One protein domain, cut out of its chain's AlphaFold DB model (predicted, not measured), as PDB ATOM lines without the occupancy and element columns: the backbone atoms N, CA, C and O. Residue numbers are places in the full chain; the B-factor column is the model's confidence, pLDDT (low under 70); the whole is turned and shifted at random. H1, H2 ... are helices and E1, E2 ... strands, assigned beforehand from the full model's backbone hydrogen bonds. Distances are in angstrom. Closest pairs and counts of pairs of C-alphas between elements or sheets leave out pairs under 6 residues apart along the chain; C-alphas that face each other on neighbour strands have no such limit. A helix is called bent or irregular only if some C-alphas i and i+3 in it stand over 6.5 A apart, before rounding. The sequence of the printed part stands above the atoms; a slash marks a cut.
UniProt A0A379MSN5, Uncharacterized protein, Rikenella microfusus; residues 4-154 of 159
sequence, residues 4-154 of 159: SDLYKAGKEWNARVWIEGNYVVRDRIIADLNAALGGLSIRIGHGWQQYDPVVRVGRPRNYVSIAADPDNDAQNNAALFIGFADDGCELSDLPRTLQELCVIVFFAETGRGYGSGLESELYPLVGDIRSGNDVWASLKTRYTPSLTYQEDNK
ATOM      1  N   SER A   4      90.036 -39.653  -4.967       96.06
ATOM      2  CA  SER A   4      91.245 -40.274  -4.412       96.06
ATOM      3  C   SER A   4      92.497 -39.399  -4.539       96.06
ATOM      4  O   SER A   4      93.329 -39.408  -3.629       96.06
ATOM      5  N   ASP A   5      92.612 -38.590  -5.598       96.12
ATOM      6  CA  ASP A   5      93.694 -37.607  -5.750       96.12
ATOM      7  C   ASP A   5      93.643 -36.544  -4.637       96.12
ATOM      8  O   ASP A   5      94.647 -36.284  -3.968       96.12
ATOM      9  N   LEU A   6      92.458 -35.962  -4.406       95.19
ATOM     10  CA  LEU A   6      92.225 -34.959  -3.359       95.19
ATOM     11  C   LEU A   6      92.458 -35.545  -1.966       95.19
ATOM     12  O   LEU A   6      93.159 -34.944  -1.150       95.19
ATOM     13  N   TYR A   7      91.915 -36.735  -1.709       95.12
ATOM     14  CA  TYR A   7      92.032 -37.407  -0.422       95.12
ATOM     15  C   TYR A   7      93.479 -37.777  -0.107       95.12
ATOM     16  O   TYR A   7      93.963 -37.520   0.996       95.12
ATOM     17  N   LYS A   8      94.220 -38.304  -1.088       96.38
ATOM     18  CA  LYS A   8      95.646 -38.604  -0.936       96.38
ATOM     19  C   LYS A   8      96.455 -37.342  -0.641       96.38
ATOM     20  O   LYS A   8      97.277 -37.364   0.276       96.38
ATOM     21  N   ALA A   9      96.205 -36.252  -1.366       96.50
ATOM     22  CA  ALA A   9      96.858 -34.971  -1.110       96.50
ATOM     23  C   ALA A   9      96.519 -34.429   0.289       96.50
ATOM     24  O   ALA A   9      97.405 -33.933   0.980       96.50
ATOM     25  N   GLY A  10      95.271 -34.581   0.743       94.94
ATOM     26  CA  GLY A  10      94.849 -34.205   2.092       94.94
ATOM     27  C   GLY A  10      95.547 -35.041   3.166       94.94
ATOM     28  O   GLY A  10      96.105 -34.502   4.116       94.94
ATOM     29  N   LYS A  11      95.612 -36.367   3.003       95.94
ATOM     30  CA  LYS A  11      96.332 -37.253   3.934       95.94
ATOM     31  C   LYS A  11      97.821 -36.928   3.997       95.94
ATOM     32  O   LYS A  11      98.397 -36.938   5.085       95.94
ATOM     33  N   GLU A  12      98.437 -36.634   2.855       96.94
ATOM     34  CA  GLU A  12      99.834 -36.213   2.810       96.94
ATOM     35  C   GLU A  12     100.029 -34.852   3.480       96.94
ATOM     36  O   GLU A  12     100.950 -34.705   4.280       96.94
ATOM     37  N   TRP A  13      99.147 -33.884   3.223       96.06
ATOM     38  CA  TRP A  13      99.174 -32.594   3.904       96.06
ATOM     39  C   TRP A  13      99.104 -32.769   5.419       96.06
ATOM     40  O   TRP A  13      99.938 -32.230   6.142       96.06
ATOM     41  N   ASN A  14      98.160 -33.573   5.909       94.62
ATOM     42  CA  ASN A  14      98.024 -33.831   7.336       94.62
ATOM     43  C   ASN A  14      99.309 -34.437   7.921       94.62
ATOM     44  O   ASN A  14      99.876 -33.906   8.871       94.62
ATOM     45  N   ALA A  15      99.827 -35.506   7.315       96.31
ATOM     46  CA  ALA A  15     101.007 -36.190   7.833       96.31
ATOM     47  C   ALA A  15     102.282 -35.336   7.751       96.31
ATOM     48  O   ALA A  15     103.084 -35.320   8.676       96.31
ATOM     49  N   ARG A  16     102.492 -34.627   6.641       97.12
ATOM     50  CA  ARG A  16     103.779 -33.985   6.335       97.12
ATOM     51  C   ARG A  16     103.793 -32.508   6.691       97.12
ATOM     52  O   ARG A  16     104.819 -31.993   7.107       97.12
ATOM     53  N   VAL A  17     102.679 -31.810   6.529       94.62
ATOM     54  CA  VAL A  17     102.602 -30.373   6.803       94.62
ATOM     55  C   VAL A  17     102.100 -30.139   8.219       94.62
ATOM     56  O   VAL A  17     102.760 -29.434   8.975       94.62
ATOM     57  N   TRP A  18     100.976 -30.754   8.595       90.19
ATOM     58  CA  TRP A  18     100.370 -30.526   9.907       90.19
ATOM     59  C   TRP A  18     101.149 -31.205  11.041       90.19
ATOM     60  O   TRP A  18     101.534 -30.538  11.995       90.19
ATOM     61  N   ILE A  19     101.451 -32.502  10.916       90.94
ATOM     62  CA  ILE A  19     102.174 -33.250  11.961       90.94
ATOM     63  C   ILE A  19     103.681 -32.939  11.947       90.94
ATOM     64  O   ILE A  19     104.271 -32.723  13.002       90.94
ATOM     65  N   GLU A  20     104.321 -32.931  10.772       94.44
ATOM     66  CA  GLU A  20     105.786 -32.794  10.669       94.44
ATOM     67  C   GLU A  20     106.290 -31.356  10.427       94.44
ATOM     68  O   GLU A  20     107.492 -31.113  10.539       94.44
ATOM     69  N   GLY A  21     105.428 -30.396  10.069       93.88
ATOM     70  CA  GLY A  21     105.851 -29.019   9.771       93.88
ATOM     71  C   GLY A  21     106.666 -28.865   8.476       93.88
ATOM     72  O   GLY A  21     107.448 -27.923   8.338       93.88
ATOM     73  N   ASN A  22     106.533 -29.784   7.515       95.56
ATOM     74  CA  ASN A  22     107.291 -29.770   6.264       95.56
ATOM     75  C   ASN A  22     106.651 -28.851   5.209       95.56
ATOM     76  O   ASN A  22     105.884 -29.280   4.344       95.56
ATOM     77  N   TYR A  23     107.008 -27.569   5.246       94.25
ATOM     78  CA  TYR A  23     106.443 -26.565   4.339       94.25
ATOM     79  C   TYR A  23     106.948 -26.653   2.890       94.25
ATOM     80  O   TYR A  23     106.294 -26.143   1.987       94.25
ATOM     81  N   VAL A  24     108.039 -27.379   2.626       95.25
ATOM     82  CA  VAL A  24     108.443 -27.693   1.243       95.25
ATOM     83  C   VAL A  24     107.421 -28.634   0.597       95.25
ATOM     84  O   VAL A  24     107.046 -28.453  -0.560       95.25
ATOM     85  N   VAL A  25     106.923 -29.617   1.357       95.69
ATOM     86  CA  VAL A  25     105.843 -30.506   0.900       95.69
ATOM     87  C   VAL A  25     104.542 -29.727   0.712       95.69
ATOM     88  O   VAL A  25     103.858 -29.946  -0.283       95.69
ATOM     89  N   ARG A  26     104.236 -28.780   1.607       95.44
ATOM     90  CA  ARG A  26     103.088 -27.871   1.461       95.44
ATOM     91  C   ARG A  26     103.110 -27.153   0.116       95.44
ATOM     92  O   ARG A  26     102.149 -27.253  -0.642       95.44
ATOM     93  N   ASP A  27     104.204 -26.456  -0.188       94.06
ATOM     94  CA  ASP A  27     104.308 -25.631  -1.395       94.06
ATOM     95  C   ASP A  27     104.240 -26.483  -2.667       94.06
ATOM     96  O   ASP A  27     103.605 -26.088  -3.647       94.06
ATOM     97  N   ARG A  28     104.802 -27.698  -2.627       96.81
ATOM     98  CA  ARG A  28     104.657 -28.686  -3.701       96.81
ATOM     99  C   ARG A  28     103.196 -29.105  -3.895       96.81
ATOM    100  O   ARG A  28     102.699 -29.024  -5.010       96.81
ATOM    101  N   ILE A  29     102.494 -29.500  -2.826       96.06
ATOM    102  CA  ILE A  29     101.075 -29.893  -2.902       96.06
ATOM    103  C   ILE A  29     100.222 -28.735  -3.442       96.06
ATOM    104  O   ILE A  29      99.368 -28.952  -4.301       96.06
ATOM    105  N   ILE A  30     100.472 -27.500  -2.986       93.50
ATOM    106  CA  ILE A  30      99.802 -26.295  -3.496       93.50
ATOM    107  C   ILE A  30     100.026 -26.151  -5.005       93.50
ATOM    108  O   ILE A  30      99.065 -25.915  -5.739       93.50
ATOM    109  N   ALA A  31     101.271 -26.262  -5.472       94.12
ATOM    110  CA  ALA A  31     101.606 -26.119  -6.885       94.12
ATOM    111  C   ALA A  31     100.949 -27.214  -7.739       94.12
ATOM    112  O   ALA A  31     100.280 -26.895  -8.726       94.12
ATOM    113  N   ASP A  32     101.071 -28.475  -7.322       94.94
ATOM    114  CA  ASP A  32     100.535 -29.640  -8.031       94.94
ATOM    115  C   ASP A  32      99.005 -29.562  -8.152       94.94
ATOM    116  O   ASP A  32      98.452 -29.682  -9.250       94.94
ATOM    117  N   LEU A  33      98.307 -29.280  -7.045       93.19
ATOM    118  CA  LEU A  33      96.851 -29.141  -7.058       93.19
ATOM    119  C   LEU A  33      96.406 -27.926  -7.873       93.19
ATOM    120  O   LEU A  33      95.467 -28.039  -8.653       93.19
ATOM    121  N   ASN A  34      97.073 -26.774  -7.758       91.88
ATOM    122  CA  ASN A  34      96.713 -25.594  -8.551       91.88
ATOM    123  C   ASN A  34      96.943 -25.780 -10.055       91.88
ATOM    124  O   ASN A  34      96.220 -25.170 -10.848       91.88
ATOM    125  N   ALA A  35      97.934 -26.582 -10.450       91.50
ATOM    126  CA  ALA A  35      98.151 -26.955 -11.840       91.50
ATOM    127  C   ALA A  35      97.040 -27.893 -12.335       91.50
ATOM    128  O   ALA A  35      96.462 -27.653 -13.392       91.50
ATOM    129  N   ALA A  36      96.682 -28.906 -11.542       90.06
ATOM    130  CA  ALA A  36      95.630 -29.865 -11.881       90.06
ATOM    131  C   ALA A  36      94.211 -29.260 -11.846       90.06
ATOM    132  O   ALA A  36      93.332 -29.692 -12.588       90.06
ATOM    133  N   LEU A  37      93.993 -28.227 -11.028       87.88
ATOM    134  CA  LEU A  37      92.784 -27.398 -11.017       87.88
ATOM    135  C   LEU A  37      92.821 -26.293 -12.088       87.88
ATOM    136  O   LEU A  37      91.887 -25.497 -12.164       87.88
ATOM    137  N   GLY A  38      93.884 -26.209 -12.897       74.50
ATOM    138  CA  GLY A  38      94.083 -25.205 -13.942       74.50
ATOM    139  C   GLY A  38      92.992 -25.268 -15.009       74.50
ATOM    140  O   GLY A  38      93.104 -25.989 -15.992       74.50
ATOM    141  N   GLY A  39      91.916 -24.517 -14.798       72.44
ATOM    142  CA  GLY A  39      90.693 -24.567 -15.607       72.44
ATOM    143  C   GLY A  39      89.435 -24.377 -14.761       72.44
ATOM    144  O   GLY A  39      88.421 -23.895 -15.257       72.44
ATOM    145  N   LEU A  40      89.531 -24.667 -13.464       78.06
ATOM    146  CA  LEU A  40      88.513 -24.372 -12.468       78.06
ATOM    147  C   LEU A  40      88.806 -23.027 -11.797       78.06
ATOM    148  O   LEU A  40      89.951 -22.601 -11.646       78.06
ATOM    149  N   SER A  41      87.760 -22.352 -11.332       75.50
ATOM    150  CA  SER A  41      87.862 -21.109 -10.555       75.50
ATOM    151  C   SER A  41      88.255 -21.342  -9.087       75.50
ATOM    152  O   SER A  41      87.867 -20.563  -8.216       75.50
ATOM    153  N   ILE A  42      88.977 -22.432  -8.820       80.31
ATOM    154  CA  ILE A  42      89.361 -22.924  -7.498       80.31
ATOM    155  C   ILE A  42      90.882 -22.855  -7.396       80.31
ATOM    156  O   ILE A  42      91.597 -23.252  -8.316       80.31
ATOM    157  N   ARG A  43      91.382 -22.341  -6.277       84.50
ATOM    158  CA  ARG A  43      92.803 -22.246  -5.959       84.50
ATOM    159  C   ARG A  43      93.069 -22.790  -4.568       84.50
ATOM    160  O   ARG A  43      92.270 -22.587  -3.665       84.50
ATOM    161  N   ILE A  44      94.205 -23.440  -4.391       85.38
ATOM    162  CA  ILE A  44      94.662 -23.958  -3.104       85.38
ATOM    163  C   ILE A  44      95.738 -23.033  -2.549       85.38
ATOM    164  O   ILE A  44      96.548 -22.494  -3.306       85.38
ATOM    165  N   GLY A  45      95.741 -22.851  -1.236       85.62
ATOM    166  CA  GLY A  45      96.778 -22.130  -0.510       85.62
ATOM    167  C   GLY A  45      96.870 -22.605   0.935       85.62
ATOM    168  O   GLY A  45      96.386 -23.686   1.273       85.62
ATOM    169  N   HIS A  46      97.440 -21.759   1.791       82.75
ATOM    170  CA  HIS A  46      97.399 -21.931   3.241       82.75
ATOM    171  C   HIS A  46      96.809 -20.695   3.941       82.75
ATOM    172  O   HIS A  46      96.776 -19.608   3.356       82.75
ATOM    173  N   GLY A  47      96.323 -20.882   5.168       76.38
ATOM    174  CA  GLY A  47      95.828 -19.815   6.041       76.38
ATOM    175  C   GLY A  47      96.956 -19.060   6.751       76.38
ATOM    176  O   GLY A  47      98.130 -19.183   6.386       76.38
ATOM    177  N   TRP A  48      96.605 -18.294   7.793       72.94
ATOM    178  CA  TRP A  48      97.591 -17.649   8.675       72.94
ATOM    179  C   TRP A  48      98.518 -18.679   9.321       72.94
ATOM    180  O   TRP A  48      99.741 -18.520   9.337       72.94
ATOM    181  N   GLN A  49      97.938 -19.787   9.785       77.50
ATOM    182  CA  GLN A  49      98.711 -20.951  10.179       77.50
ATOM    183  C   GLN A  49      99.224 -21.647   8.920       77.50
ATOM    184  O   GLN A  49      98.467 -22.057   8.045       77.50
ATOM    185  N   GLN A  50     100.541 -21.808   8.838       80.69
ATOM    186  CA  GLN A  50     101.198 -22.399   7.672       80.69
ATOM    187  C   GLN A  50     100.779 -23.845   7.385       80.69
ATOM    188  O   GLN A  50     100.984 -24.326   6.272       80.69
ATOM    189  N   TYR A  51     100.225 -24.529   8.381       80.69
ATOM    190  CA  TYR A  51      99.737 -25.896   8.283       80.69
ATOM    191  C   TYR A  51      98.252 -26.006   7.938       80.69
ATOM    192  O   TYR A  51      97.775 -27.118   7.726       80.69
ATOM    193  N   ASP A  52      97.533 -24.890   7.852       81.94
ATOM    194  CA  ASP A  52      96.104 -24.881   7.570       81.94
ATOM    195  C   ASP A  52      95.870 -24.795   6.059       81.94
ATOM    196  O   ASP A  52      96.143 -23.745   5.469       81.94
ATOM    197  N   PRO A  53      95.375 -25.860   5.397       82.88
ATOM    198  CA  PRO A  53      95.022 -25.787   3.986       82.88
ATOM    199  C   PRO A  53      93.784 -24.902   3.816       82.88
ATOM    200  O   PRO A  53      92.823 -25.008   4.587       82.88
ATOM    201  N   VAL A  54      93.793 -24.055   2.786       80.06
ATOM    202  CA  VAL A  54      92.639 -23.223   2.411       80.06
ATOM    203  C   VAL A  54      92.309 -23.384   0.934       80.06
ATOM    204  O   VAL A  54      93.195 -23.532   0.087       80.06
ATOM    205  N   VAL A  55      91.016 -23.312   0.623       75.62
ATOM    206  CA  VAL A  55      90.482 -23.351  -0.741       75.62
ATOM    207  C   VAL A  55      89.915 -21.974  -1.066       75.62
ATOM    208  O   VAL A  55      88.983 -21.494  -0.426       75.62
ATOM    209  N   ARG A  56      90.489 -21.314  -2.064       72.94
ATOM    210  CA  ARG A  56      90.097 -19.987  -2.535       72.94
ATOM    211  C   ARG A  56      89.282 -20.121  -3.811       72.94
ATOM    212  O   ARG A  56      89.713 -20.748  -4.773       72.94
ATOM    213  N   VAL A  57      88.127 -19.472  -3.847       64.56
ATOM    214  CA  VAL A  57      87.220 -19.504  -4.995       64.56
ATOM    215  C   VAL A  57      86.900 -18.072  -5.403       64.56
ATOM    216  O   VAL A  57      86.042 -17.455  -4.784       64.56
ATOM    217  N   GLY A  58      87.563 -17.542  -6.438       64.31
ATOM    218  CA  GLY A  58      87.266 -16.225  -7.034       64.31
ATOM    219  C   GLY A  58      86.712 -15.169  -6.055       64.31
ATOM    220  O   GLY A  58      87.407 -14.769  -5.125       64.31
ATOM    221  N   ARG A  59      85.448 -14.738  -6.253       49.94
ATOM    222  CA  ARG A  59      84.684 -13.992  -5.236       49.94
ATOM    223  C   ARG A  59      84.170 -14.995  -4.199       49.94
ATOM    224  O   ARG A  59      83.343 -15.838  -4.549       49.94
ATOM    225  N   PRO A  60      84.620 -14.905  -2.951       48.50
ATOM    226  CA  PRO A  60      84.442 -16.010  -2.039       48.50
ATOM    227  C   PRO A  60      82.993 -16.166  -1.558       48.50
ATOM    228  O   PRO A  60      82.334 -15.193  -1.182       48.50
ATOM    229  N   ARG A  61      82.520 -17.417  -1.555       50.53
ATOM    230  CA  ARG A  61      81.239 -17.849  -0.984       50.53
ATOM    231  C   ARG A  61      81.506 -18.609   0.314       50.53
ATOM    232  O   ARG A  61      82.400 -19.446   0.364       50.53
ATOM    233  N   ASN A  62      80.744 -18.317   1.366       52.94
ATOM    234  CA  ASN A  62      80.855 -19.049   2.626       52.94
ATOM    235  C   ASN A  62      80.219 -20.448   2.529       52.94
ATOM    236  O   ASN A  62      79.349 -20.674   1.693       52.94
ATOM    237  N   TYR A  63      80.635 -21.373   3.399       54.72
ATOM    238  CA  TYR A  63      80.189 -22.776   3.426       54.72
ATOM    239  C   TYR A  63      78.664 -22.922   3.368       54.72
ATOM    240  O   TYR A  63      78.117 -23.707   2.600       54.72
ATOM    241  N   VAL A  64      77.981 -22.076   4.140       54.28
ATOM    242  CA  VAL A  64      76.522 -22.013   4.205       54.28
ATOM    243  C   VAL A  64      75.942 -21.539   2.882       54.28
ATOM    244  O   VAL A  64      74.936 -22.076   2.467       54.28
ATOM    245  N   SER A  65      76.569 -20.592   2.188       59.84
ATOM    246  CA  SER A  65      76.124 -20.149   0.867       59.84
ATOM    247  C   SER A  65      76.420 -21.155  -0.243       59.84
ATOM    248  O   SER A  65      75.626 -21.238  -1.157       59.84
ATOM    249  N   ILE A  66      77.486 -21.961  -0.169       61.03
ATOM    250  CA  ILE A  66      77.712 -23.057  -1.135       61.03
ATOM    251  C   ILE A  66      76.688 -24.177  -0.901       61.03
ATOM    252  O   ILE A  66      76.110 -24.692  -1.853       61.03
ATOM    253  N   ALA A  67      76.418 -24.501   0.366       58.38
ATOM    254  CA  ALA A  67      75.427 -25.493   0.779       58.38
ATOM    255  C   ALA A  67      73.965 -24.991   0.727       58.38
ATOM    256  O   ALA A  67      73.050 -25.805   0.781       58.38
ATOM    257  N   ALA A  68      73.730 -23.679   0.607       57.22
ATOM    258  CA  ALA A  68      72.409 -23.058   0.424       57.22
ATOM    259  C   ALA A  68      72.142 -22.574  -1.015       57.22
ATOM    260  O   ALA A  68      71.007 -22.231  -1.323       57.22
ATOM    261  N   ASP A  69      73.151 -22.592  -1.892       65.19
ATOM    262  CA  ASP A  69      73.033 -22.450  -3.353       65.19
ATOM    263  C   ASP A  69      72.929 -23.788  -4.153       65.19
ATOM    264  O   ASP A  69      73.276 -23.812  -5.336       65.19
ATOM    265  N   PRO A  70      72.495 -24.940  -3.589       57.66
ATOM    266  CA  PRO A  70      72.112 -26.105  -4.373       57.66
ATOM    267  C   PRO A  70      70.593 -26.132  -4.608       57.66
ATOM    268  O   PRO A  70      69.910 -26.985  -4.058       57.66
ATOM    269  N   ASP A  71      70.081 -25.259  -5.480       55.31
ATOM    270  CA  ASP A  71      68.768 -25.438  -6.130       55.31
ATOM    271  C   ASP A  71      69.007 -25.573  -7.646       55.31
ATOM    272  O   ASP A  71      69.724 -24.782  -8.254       55.31
ATOM    273  N   ASN A  72      68.585 -26.649  -8.318       56.22
ATOM    274  CA  ASN A  72      67.187 -27.021  -8.572       56.22
ATOM    275  C   ASN A  72      66.899 -28.528  -8.347       56.22
ATOM    276  O   ASN A  72      65.801 -28.996  -8.635       56.22
ATOM    277  N   ASP A  73      67.896 -29.296  -7.887       78.62
ATOM    278  CA  ASP A  73      67.786 -30.743  -7.652       78.62
ATOM    279  C   ASP A  73      68.806 -31.210  -6.593       78.62
ATOM    280  O   ASP A  73      69.899 -31.705  -6.892       78.62
ATOM    281  N   ALA A  74      68.465 -30.994  -5.320       82.31
ATOM    282  CA  ALA A  74      69.304 -31.370  -4.182       82.31
ATOM    283  C   ALA A  74      69.677 -32.864  -4.198       82.31
ATOM    284  O   ALA A  74      70.803 -33.218  -3.838       82.31
ATOM    285  N   GLN A  75      68.756 -33.715  -4.653       88.31
ATOM    286  CA  GLN A  75      68.913 -35.165  -4.704       88.31
ATOM    287  C   GLN A  75      69.891 -35.578  -5.806       88.31
ATOM    288  O   GLN A  75      70.793 -36.378  -5.550       88.31
ATOM    289  N   ASN A  76      69.781 -34.992  -7.001       89.69
ATOM    290  CA  ASN A  76      70.744 -35.209  -8.076       89.69
ATOM    291  C   ASN A  76      72.134 -34.694  -7.696       89.69
ATOM    292  O   ASN A  76      73.123 -35.384  -7.919       89.69
ATOM    293  N   ASN A  77      72.230 -33.530  -7.055       88.25
ATOM    294  CA  ASN A  77      73.513 -33.029  -6.566       88.25
ATOM    295  C   ASN A  77      74.140 -33.971  -5.526       88.25
ATOM    296  O   ASN A  77      75.346 -34.202  -5.556       88.25
ATOM    297  N   ALA A  78      73.333 -34.558  -4.639       90.38
ATOM    298  CA  ALA A  78      73.807 -35.561  -3.688       90.38
ATOM    299  C   ALA A  78      74.243 -36.857  -4.392       90.38
ATOM    300  O   ALA A  78      75.253 -37.452  -4.021       90.38
ATOM    301  N   ALA A  79      73.538 -37.267  -5.449       92.44
ATOM    302  CA  ALA A  79      73.942 -38.395  -6.281       92.44
ATOM    303  C   ALA A  79      75.267 -38.131  -7.016       92.44
ATOM    304  O   ALA A  79      76.131 -39.003  -7.018       92.44
ATOM    305  N   LEU A  80      75.460 -36.934  -7.576       93.50
ATOM    306  CA  LEU A  80      76.711 -36.516  -8.214       93.50
ATOM    307  C   LEU A  80      77.866 -36.448  -7.211       93.50
ATOM    308  O   LEU A  80      78.963 -36.908  -7.517       93.50
ATOM    309  N   PHE A  81      77.618 -35.927  -6.006       92.56
ATOM    310  CA  PHE A  81      78.608 -35.909  -4.931       92.56
ATOM    311  C   PHE A  81      79.059 -37.327  -4.566       92.56
ATOM    312  O   PHE A  81      80.257 -37.579  -4.495       92.56
ATOM    313  N   ILE A  82      78.117 -38.259  -4.370       93.75
ATOM    314  CA  ILE A  82      78.435 -39.668  -4.085       93.75
ATOM    315  C   ILE A  82      79.166 -40.303  -5.272       93.75
ATOM    316  O   ILE A  82      80.175 -40.967  -5.078       93.75
ATOM    317  N   GLY A  83      78.719 -40.042  -6.502       95.94
ATOM    318  CA  GLY A  83      79.394 -40.522  -7.708       95.94
ATOM    319  C   GLY A  83      80.849 -40.058  -7.790       95.94
ATOM    320  O   GLY A  83      81.714 -40.843  -8.161       95.94
ATOM    321  N   PHE A  84      81.141 -38.820  -7.391       96.12
ATOM    322  CA  PHE A  84      82.514 -38.341  -7.266       96.12
ATOM    323  C   PHE A  84      83.257 -38.999  -6.099       96.12
ATOM    324  O   PHE A  84      84.406 -39.397  -6.268       96.12
ATOM    325  N   ALA A  85      82.608 -39.143  -4.938       94.06
ATOM    326  CA  ALA A  85      83.172 -39.795  -3.756       94.06
ATOM    327  C   ALA A  85      83.569 -41.258  -4.015       94.06
ATOM    328  O   ALA A  85      84.531 -41.741  -3.434       94.06
ATOM    329  N   ASP A  86      82.890 -41.937  -4.935       94.81
ATOM    330  CA  ASP A  86      83.214 -43.299  -5.363       94.81
ATOM    331  C   ASP A  86      84.202 -43.337  -6.554       94.81
ATOM    332  O   ASP A  86      84.351 -44.368  -7.210       94.81
ATOM    333  N   ASP A  87      84.854 -42.212  -6.883       95.94
ATOM    334  CA  ASP A  87      85.707 -42.019  -8.070       95.94
ATOM    335  C   ASP A  87      85.003 -42.296  -9.423       95.94
ATOM    336  O   ASP A  87      85.644 -42.426 -10.474       95.94
ATOM    337  N   GLY A  88      83.671 -42.324  -9.439       95.88
ATOM    338  CA  GLY A  88      82.835 -42.606 -10.609       95.88
ATOM    339  C   GLY A  88      82.805 -41.497 -11.667       95.88
ATOM    340  O   GLY A  88      82.509 -41.776 -12.827       95.88
ATOM    341  N   CYS A  89      83.166 -40.260 -11.316       93.88
ATOM    342  CA  CYS A  89      83.318 -39.139 -12.253       93.88
ATOM    343  C   CYS A  89      84.571 -38.303 -11.944       93.88
ATOM    344  O   CYS A  89      85.296 -38.573 -10.987       93.88
ATOM    345  N   GLU A  90      84.907 -37.357 -12.815       94.56
ATOM    346  CA  GLU A  90      85.963 -36.372 -12.582       94.56
ATOM    347  C   GLU A  90      85.394 -35.135 -11.882       94.56
ATOM    348  O   GLU A  90      84.235 -34.770 -12.072       94.56
ATOM    349  N   LEU A  91      86.235 -34.411 -11.138       92.88
ATOM    350  CA  LEU A  91      85.845 -33.146 -10.512       92.88
ATOM    351  C   LEU A  91      85.263 -32.167 -11.548       92.88
ATOM    352  O   LEU A  91      84.285 -31.484 -11.273       92.88
ATOM    353  N   SER A  92      85.821 -32.129 -12.762       91.94
ATOM    354  CA  SER A  92      85.351 -31.268 -13.855       91.94
ATOM    355  C   SER A  92      83.936 -31.576 -14.345       91.94
ATOM    356  O   SER A  92      83.331 -30.712 -14.976       91.94
ATOM    357  N   ASP A  93      83.409 -32.768 -14.060       91.75
ATOM    358  CA  ASP A  93      82.070 -33.191 -14.482       91.75
ATOM    359  C   ASP A  93      80.977 -32.633 -13.556       91.75
ATOM    360  O   ASP A  93      79.791 -32.655 -13.889       91.75
ATOM    361  N   LEU A  94      81.362 -32.129 -12.380       89.94
ATOM    362  CA  LEU A  94      80.431 -31.625 -11.380       89.94
ATOM    363  C   LEU A  94      80.013 -30.172 -11.663       89.94
ATOM    364  O   LEU A  94      80.815 -29.377 -12.157       89.94
ATOM    365  N   PRO A  95      78.797 -29.763 -11.259       86.31
ATOM    366  CA  PRO A  95      78.438 -28.359 -11.119       86.31
ATOM    367  C   PRO A  95      79.464 -27.605 -10.270       86.31
ATOM    368  O   PRO A  95      79.951 -28.117  -9.265       86.31
ATOM    369  N   ARG A  96      79.752 -26.354 -10.631       80.38
ATOM    370  CA  ARG A  96      80.795 -25.542  -9.986       80.38
ATOM    371  C   ARG A  96      80.702 -25.502  -8.453       80.38
ATOM    372  O   ARG A  96      81.719 -25.611  -7.783       80.38
ATOM    373  N   THR A  97      79.503 -25.355  -7.893       77.75
ATOM    374  CA  THR A  97      79.288 -25.362  -6.432       77.75
ATOM    375  C   THR A  97      79.704 -26.688  -5.792       77.75
ATOM    376  O   THR A  97      80.334 -26.684  -4.737       77.75
ATOM    377  N   LEU A  98      79.422 -27.816  -6.449       84.00
ATOM    378  CA  LEU A  98      79.857 -29.136  -5.996       84.00
ATOM    379  C   LEU A  98      81.364 -29.335  -6.156       84.00
ATOM    380  O   LEU A  98      81.975 -29.923  -5.273       84.00
ATOM    381  N   GLN A  99      81.987 -28.794  -7.207       86.81
ATOM    382  CA  GLN A  99      83.450 -28.817  -7.335       86.81
ATOM    383  C   GLN A  99      84.124 -28.158  -6.128       86.81
ATOM    384  O   GLN A  99      85.039 -28.720  -5.531       86.81
ATOM    385  N   GLU A 100      83.644 -26.969  -5.757       81.69
ATOM    386  CA  GLU A 100      84.146 -26.199  -4.617       81.69
ATOM    387  C   GLU A 100      83.992 -26.997  -3.313       81.69
ATOM    388  O   GLU A 100      84.960 -27.157  -2.568       81.69
ATOM    389  N   LEU A 101      82.803 -27.566  -3.082       82.94
ATOM    390  CA  LEU A 101      82.524 -28.391  -1.910       82.94
ATOM    391  C   LEU A 101      83.420 -29.637  -1.844       82.94
ATOM    392  O   LEU A 101      84.013 -29.904  -0.802       82.94
ATOM    393  N   CYS A 102      83.559 -30.378  -2.945       89.06
ATOM    394  CA  CYS A 102      84.376 -31.588  -2.998       89.06
ATOM    395  C   CYS A 102      85.849 -31.297  -2.687       89.06
ATOM    396  O   CYS A 102      86.472 -32.035  -1.929       89.06
ATOM    397  N   VAL A 103      86.413 -30.207  -3.213       88.88
ATOM    398  CA  VAL A 103      87.804 -29.833  -2.913       88.88
ATOM    399  C   VAL A 103      87.978 -29.483  -1.433       88.88
ATOM    400  O   VAL A 103      88.963 -29.891  -0.822       88.88
ATOM    401  N   ILE A 104      87.025 -28.776  -0.825       84.75
ATOM    402  CA  ILE A 104      87.103 -28.461   0.608       84.75
ATOM    403  C   ILE A 104      87.046 -29.743   1.445       84.75
ATOM    404  O   ILE A 104      87.934 -30.001   2.253       84.75
ATOM    405  N   VAL A 105      86.036 -30.570   1.206       86.38
ATOM    406  CA  VAL A 105      85.779 -31.783   1.979       86.38
ATOM    407  C   VAL A 105      86.909 -32.805   1.830       86.38
ATOM    408  O   VAL A 105      87.454 -33.289   2.818       86.38
ATOM    409  N   PHE A 106      87.276 -33.155   0.597       91.31
ATOM    410  CA  PHE A 106      88.177 -34.284   0.369       91.31
ATOM    411  C   PHE A 106      89.647 -33.911   0.539       91.31
ATOM    412  O   PHE A 106      90.434 -34.776   0.917       91.31
ATOM    413  N   PHE A 107      90.023 -32.645   0.333       92.06
ATOM    414  CA  PHE A 107      91.398 -32.188   0.532       92.06
ATOM    415  C   PHE A 107      91.582 -31.389   1.827       92.06
ATOM    416  O   PHE A 107      92.391 -31.792   2.661       92.06
ATOM    417  N   ALA A 108      90.866 -30.276   2.021       87.19
ATOM    418  CA  ALA A 108      91.154 -29.364   3.133       87.19
ATOM    419  C   ALA A 108      90.767 -29.952   4.501       87.19
ATOM    420  O   ALA A 108      91.597 -29.954   5.411       87.19
ATOM    421  N   GLU A 109      89.565 -30.521   4.642       85.56
ATOM    422  CA  GLU A 109      89.139 -31.167   5.896       85.56
ATOM    423  C   GLU A 109      89.997 -32.407   6.196       85.56
ATOM    424  O   GLU A 109      90.475 -32.585   7.319       85.56
ATOM    425  N   THR A 110      90.309 -33.219   5.178       90.19
ATOM    426  CA  THR A 110      91.267 -34.330   5.316       90.19
ATOM    427  C   THR A 110      92.649 -33.843   5.769       90.19
ATOM    428  O   THR A 110      93.243 -34.445   6.665       90.19
ATOM    429  N   GLY A 111      93.154 -32.745   5.197       89.94
ATOM    430  CA  GLY A 111      94.434 -32.120   5.552       89.94
ATOM    431  C   GLY A 111      94.505 -31.636   6.998       89.94
ATOM    432  O   GLY A 111      95.554 -31.740   7.635       89.94
ATOM    433  N   ARG A 112      93.372 -31.202   7.547       86.06
ATOM    434  CA  ARG A 112      93.219 -30.807   8.954       86.06
ATOM    435  C   ARG A 112      92.987 -31.988   9.903       86.06
ATOM    436  O   ARG A 112      92.967 -31.806  11.112       86.06
ATOM    437  N   GLY A 113      92.857 -33.204   9.369       87.00
ATOM    438  CA  GLY A 113      92.687 -34.428  10.155       87.00
ATOM    439  C   GLY A 113      91.236 -34.883  10.327       87.00
ATOM    440  O   GLY A 113      91.005 -35.892  10.988       87.00
ATOM    441  N   TYR A 114      90.266 -34.230   9.683       84.06
ATOM    442  CA  TYR A 114      88.837 -34.571   9.765       84.06
ATOM    443  C   TYR A 114      88.398 -35.645   8.762       84.06
ATOM    444  O   TYR A 114      87.207 -35.835   8.520       84.06
ATOM    445  N   GLY A 115      89.347 -36.397   8.196       82.31
ATOM    446  CA  GLY A 115      89.056 -37.442   7.213       82.31
ATOM    447  C   GLY A 115      88.114 -38.542   7.729       82.31
ATOM    448  O   GLY A 115      87.382 -39.117   6.934       82.31
ATOM    449  N   SER A 116      88.078 -38.814   9.041       81.94
ATOM    450  CA  SER A 116      87.133 -39.779   9.632       81.94
ATOM    451  C   SER A 116      85.684 -39.288   9.625       81.94
ATOM    452  O   SER A 116      84.772 -40.102   9.520       81.94
ATOM    453  N   GLY A 117      85.465 -37.968   9.686       83.94
ATOM    454  CA  GLY A 117      84.129 -37.367   9.629       83.94
ATOM    455  C   GLY A 117      83.451 -37.543   8.266       83.94
ATOM    456  O   GLY A 117      82.229 -37.457   8.167       83.94
ATOM    457  N   LEU A 118      84.219 -37.841   7.212       84.75
ATOM    458  CA  LEU A 118      83.662 -38.137   5.892       84.75
ATOM    459  C   LEU A 118      82.741 -39.359   5.941       84.75
ATOM    460  O   LEU A 118      81.606 -39.304   5.477       84.75
ATOM    461  N   GLU A 119      83.214 -40.443   6.554       85.12
ATOM    462  CA  GLU A 119      82.477 -41.702   6.623       85.12
ATOM    463  C   GLU A 119      81.394 -41.682   7.702       85.12
ATOM    464  O   GLU A 119      80.288 -42.169   7.471       85.12
ATOM    465  N   SER A 120      81.693 -41.125   8.881       86.12
ATOM    466  CA  SER A 120      80.782 -41.192  10.029       86.12
ATOM    467  C   SER A 120      79.649 -40.169   9.989       86.12
ATOM    468  O   SER A 120      78.626 -40.381  10.638       86.12
ATOM    469  N   GLU A 121      79.816 -39.063   9.261       88.00
ATOM    470  CA  GLU A 121      78.895 -37.923   9.310       88.00
ATOM    471  C   GLU A 121      78.468 -37.466   7.914       88.00
ATOM    472  O   GLU A 121      77.269 -37.429   7.615       88.00
ATOM    473  N   LEU A 122      79.430 -37.165   7.034       87.31
ATOM    474  CA  LEU A 122      79.128 -36.576   5.733       87.31
ATOM    475  C   LEU A 122      78.415 -37.548   4.788       87.31
ATOM    476  O   LEU A 122      77.379 -37.192   4.233       87.31
ATOM    477  N   TYR A 123      78.936 -38.758   4.579       90.81
ATOM    478  CA  TYR A 123      78.304 -39.730   3.682       90.81
ATOM    479  C   TYR A 123      76.883 -40.112   4.126       90.81
ATOM    480  O   TYR A 123      75.996 -40.110   3.267       90.81
ATOM    481  N   PRO A 124      76.603 -40.351   5.425       91.81
ATOM    482  CA  PRO A 124      75.235 -40.501   5.912       91.81
ATOM    483  C   PRO A 124      74.339 -39.304   5.573       91.81
ATOM    484  O   PRO A 124      73.253 -39.495   5.029       91.81
ATOM    485  N   LEU A 125      74.800 -38.074   5.825       89.81
ATOM    486  CA  LEU A 125      74.050 -36.862   5.486       89.81
ATOM    487  C   LEU A 125      73.738 -36.790   3.984       89.81
ATOM    488  O   LEU A 125      72.591 -36.575   3.601       89.81
ATOM    489  N   VAL A 126      74.737 -36.978   3.119       90.44
ATOM    490  CA  VAL A 126      74.537 -36.905   1.662       90.44
ATOM    491  C   VAL A 126      73.615 -38.033   1.182       90.44
ATOM    492  O   VAL A 126      72.797 -37.822   0.285       90.44
ATOM    493  N   GLY A 127      73.666 -39.210   1.813       93.00
ATOM    494  CA  GLY A 127      72.718 -40.301   1.580       93.00
ATOM    495  C   GLY A 127      71.270 -39.931   1.923       93.00
ATOM    496  O   GLY A 127      70.358 -40.245   1.149       93.00
ATOM    497  N   ASP A 128      71.058 -39.220   3.033       93.12
ATOM    498  CA  ASP A 128      69.740 -38.723   3.440       93.12
ATOM    499  C   ASP A 128      69.223 -37.643   2.481       93.12
ATOM    500  O   ASP A 128      68.066 -37.706   2.058       93.12
ATOM    501  N   ILE A 129      70.087 -36.711   2.055       90.56
ATOM    502  CA  ILE A 129      69.749 -35.690   1.050       90.56
ATOM    503  C   ILE A 129      69.342 -36.356  -0.267       90.56
ATOM    504  O   ILE A 129      68.293 -36.034  -0.824       90.56
ATOM    505  N   ARG A 130      70.119 -37.339  -0.746       92.12
ATOM    506  CA  ARG A 130      69.804 -38.105  -1.966       92.12
ATOM    507  C   ARG A 130      68.439 -38.790  -1.879       92.12
ATOM    508  O   ARG A 130      67.745 -38.903  -2.883       92.12
ATOM    509  N   SER A 131      68.052 -39.234  -0.686       93.50
ATOM    510  CA  SER A 131      66.778 -39.918  -0.441       93.50
ATOM    511  C   SER A 131      65.605 -38.958  -0.205       93.50
ATOM    512  O   SER A 131      64.469 -39.409  -0.093       93.50
ATOM    513  N   GLY A 132      65.851 -37.642  -0.145       90.06
ATOM    514  CA  GLY A 132      64.839 -36.626   0.165       90.06
ATOM    515  C   GLY A 132      64.487 -36.508   1.653       90.06
ATOM    516  O   GLY A 132      63.475 -35.898   1.985       90.06
ATOM    517  N   ASN A 133      65.301 -37.084   2.541       91.44
ATOM    518  CA  ASN A 133      65.085 -37.062   3.992       91.44
ATOM    519  C   ASN A 133      65.808 -35.899   4.688       91.44
ATOM    520  O   ASN A 133      65.588 -35.672   5.876       91.44
ATOM    521  N   ASP A 134      66.676 -35.181   3.973       89.38
ATOM    522  CA  ASP A 134      67.421 -34.037   4.497       89.38
ATOM    523  C   ASP A 134      67.767 -33.037   3.376       89.38
ATOM    524  O   ASP A 134      67.463 -33.256   2.201       89.38
ATOM    525  N   VAL A 135      68.405 -31.926   3.739       85.44
ATOM    526  CA  VAL A 135      68.799 -30.832   2.850       85.44
ATOM    527  C   VAL A 135      70.264 -30.453   3.050       85.44
ATOM    528  O   VAL A 135      70.834 -30.612   4.129       85.44
ATOM    529  N   TRP A 136      70.882 -29.869   2.023       81.12
ATOM    530  CA  TRP A 136      72.277 -29.418   2.077       81.12
ATOM    531  C   TRP A 136      72.558 -28.393   3.185       81.12
ATOM    532  O   TRP A 136      73.665 -28.359   3.717       81.12
ATOM    533  N   ALA A 137      71.558 -27.621   3.625       77.75
ATOM    534  CA  ALA A 137      71.703 -26.712   4.763       77.75
ATOM    535  C   ALA A 137      72.094 -27.430   6.079       77.75
ATOM    536  O   ALA A 137      72.754 -26.825   6.928       77.75
ATOM    537  N   SER A 138      71.757 -28.719   6.230       80.62
ATOM    538  CA  SER A 138      72.102 -29.548   7.398       80.62
ATOM    539  C   SER A 138      73.584 -29.914   7.474       80.62
ATOM    540  O   SER A 138      74.052 -30.357   8.521       80.62
ATOM    541  N   LEU A 139      74.358 -29.654   6.416       77.44
ATOM    542  CA  LEU A 139      75.815 -29.783   6.417       77.44
ATOM    543  C   LEU A 139      76.436 -29.028   7.598       77.44
ATOM    544  O   LEU A 139      77.276 -29.575   8.293       77.44
ATOM    545  N   LYS A 140      75.941 -27.825   7.921       71.19
ATOM    546  CA  LYS A 140      76.463 -27.010   9.032       71.19
ATOM    547  C   LYS A 140      76.317 -27.672  10.410       71.19
ATOM    548  O   LYS A 140      77.083 -27.355  11.312       71.19
ATOM    549  N   THR A 141      75.303 -28.510  10.601       74.19
ATOM    550  CA  THR A 141      74.955 -29.077  11.911       74.19
ATOM    551  C   THR A 141      75.331 -30.547  12.042       74.19
ATOM    552  O   THR A 141      75.638 -30.983  13.147       74.19
ATOM    553  N   ARG A 142      75.300 -31.309  10.941       76.44
ATOM    554  CA  ARG A 142      75.535 -32.762  10.931       76.44
ATOM    555  C   ARG A 142      76.951 -33.169  10.554       76.44
ATOM    556  O   ARG A 142      77.348 -34.265  10.914       76.44
ATOM    557  N   TYR A 143      77.671 -32.317   9.835       75.69
ATOM    558  CA  TYR A 143      79.070 -32.510   9.478       75.69
ATOM    559  C   TYR A 143      79.747 -31.163   9.657       75.69
ATOM    560  O   TYR A 143      79.853 -30.404   8.702       75.69
ATOM    561  N   THR A 144      80.093 -30.809  10.897       62.34
ATOM    562  CA  THR A 144      80.665 -29.484  11.169       62.34
ATOM    563  C   THR A 144      82.044 -29.429  10.513       62.34
ATOM    564  O   THR A 144      82.973 -30.031  11.056       62.34
ATOM    565  N   PRO A 145      82.215 -28.754   9.357       57.66
ATOM    566  CA  PRO A 145      83.552 -28.536   8.834       57.66
ATOM    567  C   PRO A 145      84.322 -27.709   9.855       57.66
ATOM    568  O   PRO A 145      83.764 -26.828  10.519       57.66
ATOM    569  N   SER A 146      85.616 -27.957   9.952       50.06
ATOM    570  CA  SER A 146      86.479 -27.122  10.785       50.06
ATOM    571  C   SER A 146      86.627 -25.700  10.243       50.06
ATOM    572  O   SER A 146      87.053 -24.809  10.970       50.06
ATOM    573  N   LEU A 147      86.238 -25.476   8.985       50.47
ATOM    574  CA  LEU A 147      86.281 -24.183   8.327       50.47
ATOM    575  C   LEU A 147      84.896 -23.545   8.229       50.47
ATOM    576  O   LEU A 147      84.141 -23.770   7.276       50.47
ATOM    577  N   THR A 148      84.585 -22.624   9.144       50.72
ATOM    578  CA  THR A 148      83.655 -21.561   8.765       50.72
ATOM    579  C   THR A 148      84.440 -20.546   7.940       50.72
ATOM    580  O   THR A 148      85.424 -19.978   8.389       50.72
ATOM    581  N   TYR A 149      84.008 -20.268   6.712       46.12
ATOM    582  CA  TYR A 149      84.629 -19.249   5.850       46.12
ATOM    583  C   TYR A 149      84.817 -17.867   6.541       46.12
ATOM    584  O   TYR A 149      85.623 -17.048   6.110       46.12
ATOM    585  N   GLN A 150      84.085 -17.585   7.629       42.78
ATOM    586  CA  GLN A 150      84.289 -16.391   8.458       42.78
ATOM    587  C   GLN A 150      85.606 -16.385   9.252       42.78
ATOM    588  O   GLN A 150      86.085 -15.296   9.567       42.78
ATOM    589  N   GLU A 151      86.179 -17.545   9.568       44.28
ATOM    590  CA  GLU A 151      87.465 -17.669  10.266       44.28
ATOM    591  C   GLU A 151      88.635 -17.383   9.314       44.28
ATOM    592  O   GLU A 151      89.529 -16.630   9.682       44.28
ATOM    593  N   ASP A 152      88.545 -17.789   8.042       44.94
ATOM    594  CA  ASP A 152      89.536 -17.428   7.010       44.94
ATOM    595  C   ASP A 152      89.453 -15.949   6.569       44.94
ATOM    596  O   ASP A 152      90.435 -15.369   6.104       44.94
ATOM    597  N   ASN A 153      88.288 -15.304   6.709       42.62
ATOM    598  CA  ASN A 153      88.077 -13.912   6.284       42.62
ATOM    599  C   ASN A 153      88.731 -12.876   7.220       42.62
ATOM    600  O   ASN A 153      88.812 -11.703   6.853       42.62
ATOM    601  N   LYS A 154      89.133 -13.266   8.438       42.22
ATOM    602  CA  LYS A 154      89.746 -12.348   9.413       42.22
ATOM    603  C   LYS A 154      91.251 -12.165   9.221       42.22
ATOM    604  O   LYS A 154      91.775 -11.150   9.669       42.22
TER     605      LYS A 154
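AT A GLANCE: This is residues 4 to 154 of the 159 residues of an uncharacterized protein of Rikenella microfusus (UniProt A0A379MSN5). H5 runs through the middle, with one group of parts on each side of it along the longest axis. On one side H1 and the strand hairpin of E1 and E2 pack on H5, E2 more than E1, and H2 lies farther out, packed on H1 and E1; on the other side are H3, H4, H6 and H7, where H6 packs on H4 and H7, and H7 packs on H3, while the short H8 lies near E2. The printed part has 151 residues, with eight named helices and two named strands in the order H1 H2 E1 E2 H3 H4 H5 H6 H7 H8; the sheet E1 - E2 is antiparallel, and the class is mostly helix. The whole is compact, with a radius of gyration of the C-alphas of 14.6 A and spans of 44 by 30 by 29 A.

IN THESE COORDINATES: H1, residues 4 to 19, begins at C-alpha 4 (91.245, -40.274, -4.412) and is 20.9 A long. H2 is residues 23 to 36, 19.8 A. E1 is residues 42 to 46 and E2 residues 53 to 57, 13.5 A each. H3 is residues 63 to 68, and H4 residues 74 to 85, 16.2 A. H5, residues 96 to 111, is 21.7 A long and begins at C-alpha 96 (80.795, -25.542, -9.986). H6, residues 115 to 130, is 21.3 A long, with a kink of 38 degrees near residue 122; it is only just irregular, with C-alphas 120 and 123 7.0 A apart. H7 is residues 136 to 142; H8, residues 149 to 152, ends at C-alpha 152 (89.536, -17.428, 7.010).

HOW THE PARTS SIT: H5 is the hub, touching four helices. It touches H1 at a steep tilt of 38 degrees, the same way, closest at the C-alphas of Gly 10 and Gly 111, 4.1 A. H1 and H2 form a helical hairpin at a shallow tilt of 18 degrees, closest at C-alphas 17 and 26, 5.9 A. In the hairpin of E1 and E2, N 43 and O 56 are within hydrogen-bond range at 2.8 A, and N 56 and O 43 at 2.7 A. The closest C-alphas of E2 and H5 are those of Pro 53 and Ala 108, 5.3 A; of H2 and E1, those of Ile 30 and Ile 44, 5.7 A. H5 only just touches H3, H4 and H6, with 3 pairs of C-alphas within 8 A each. H4 and H6 touch, closest at C-alphas 75 and 130, 4.1 A. H7 touches H3, closest at C-alphas 67 and 136, 5.2 A, and forms a helical hairpin with H6. H8 touches no helix. Every O i to N i+4 pair is within hydrogen-bond range in H2, H3 and H4; the counts are 11 of 12 in H1, 10 of 12 in H5, 9 of 12 in H6 and 1 of 3 in H7, which has 3 of 4 O i to N i+3 pairs within range, while H8 is too short for an O i to N i+4 pair.

THE WHOLE: The two C-alphas farthest apart are those of Val 24 and Gly 132, 44.5 A. The printed part has no cut and no long link. The mean pLDDT of the printed part is 81.9; residues 57 to 72 and 144 to 154 are under 70.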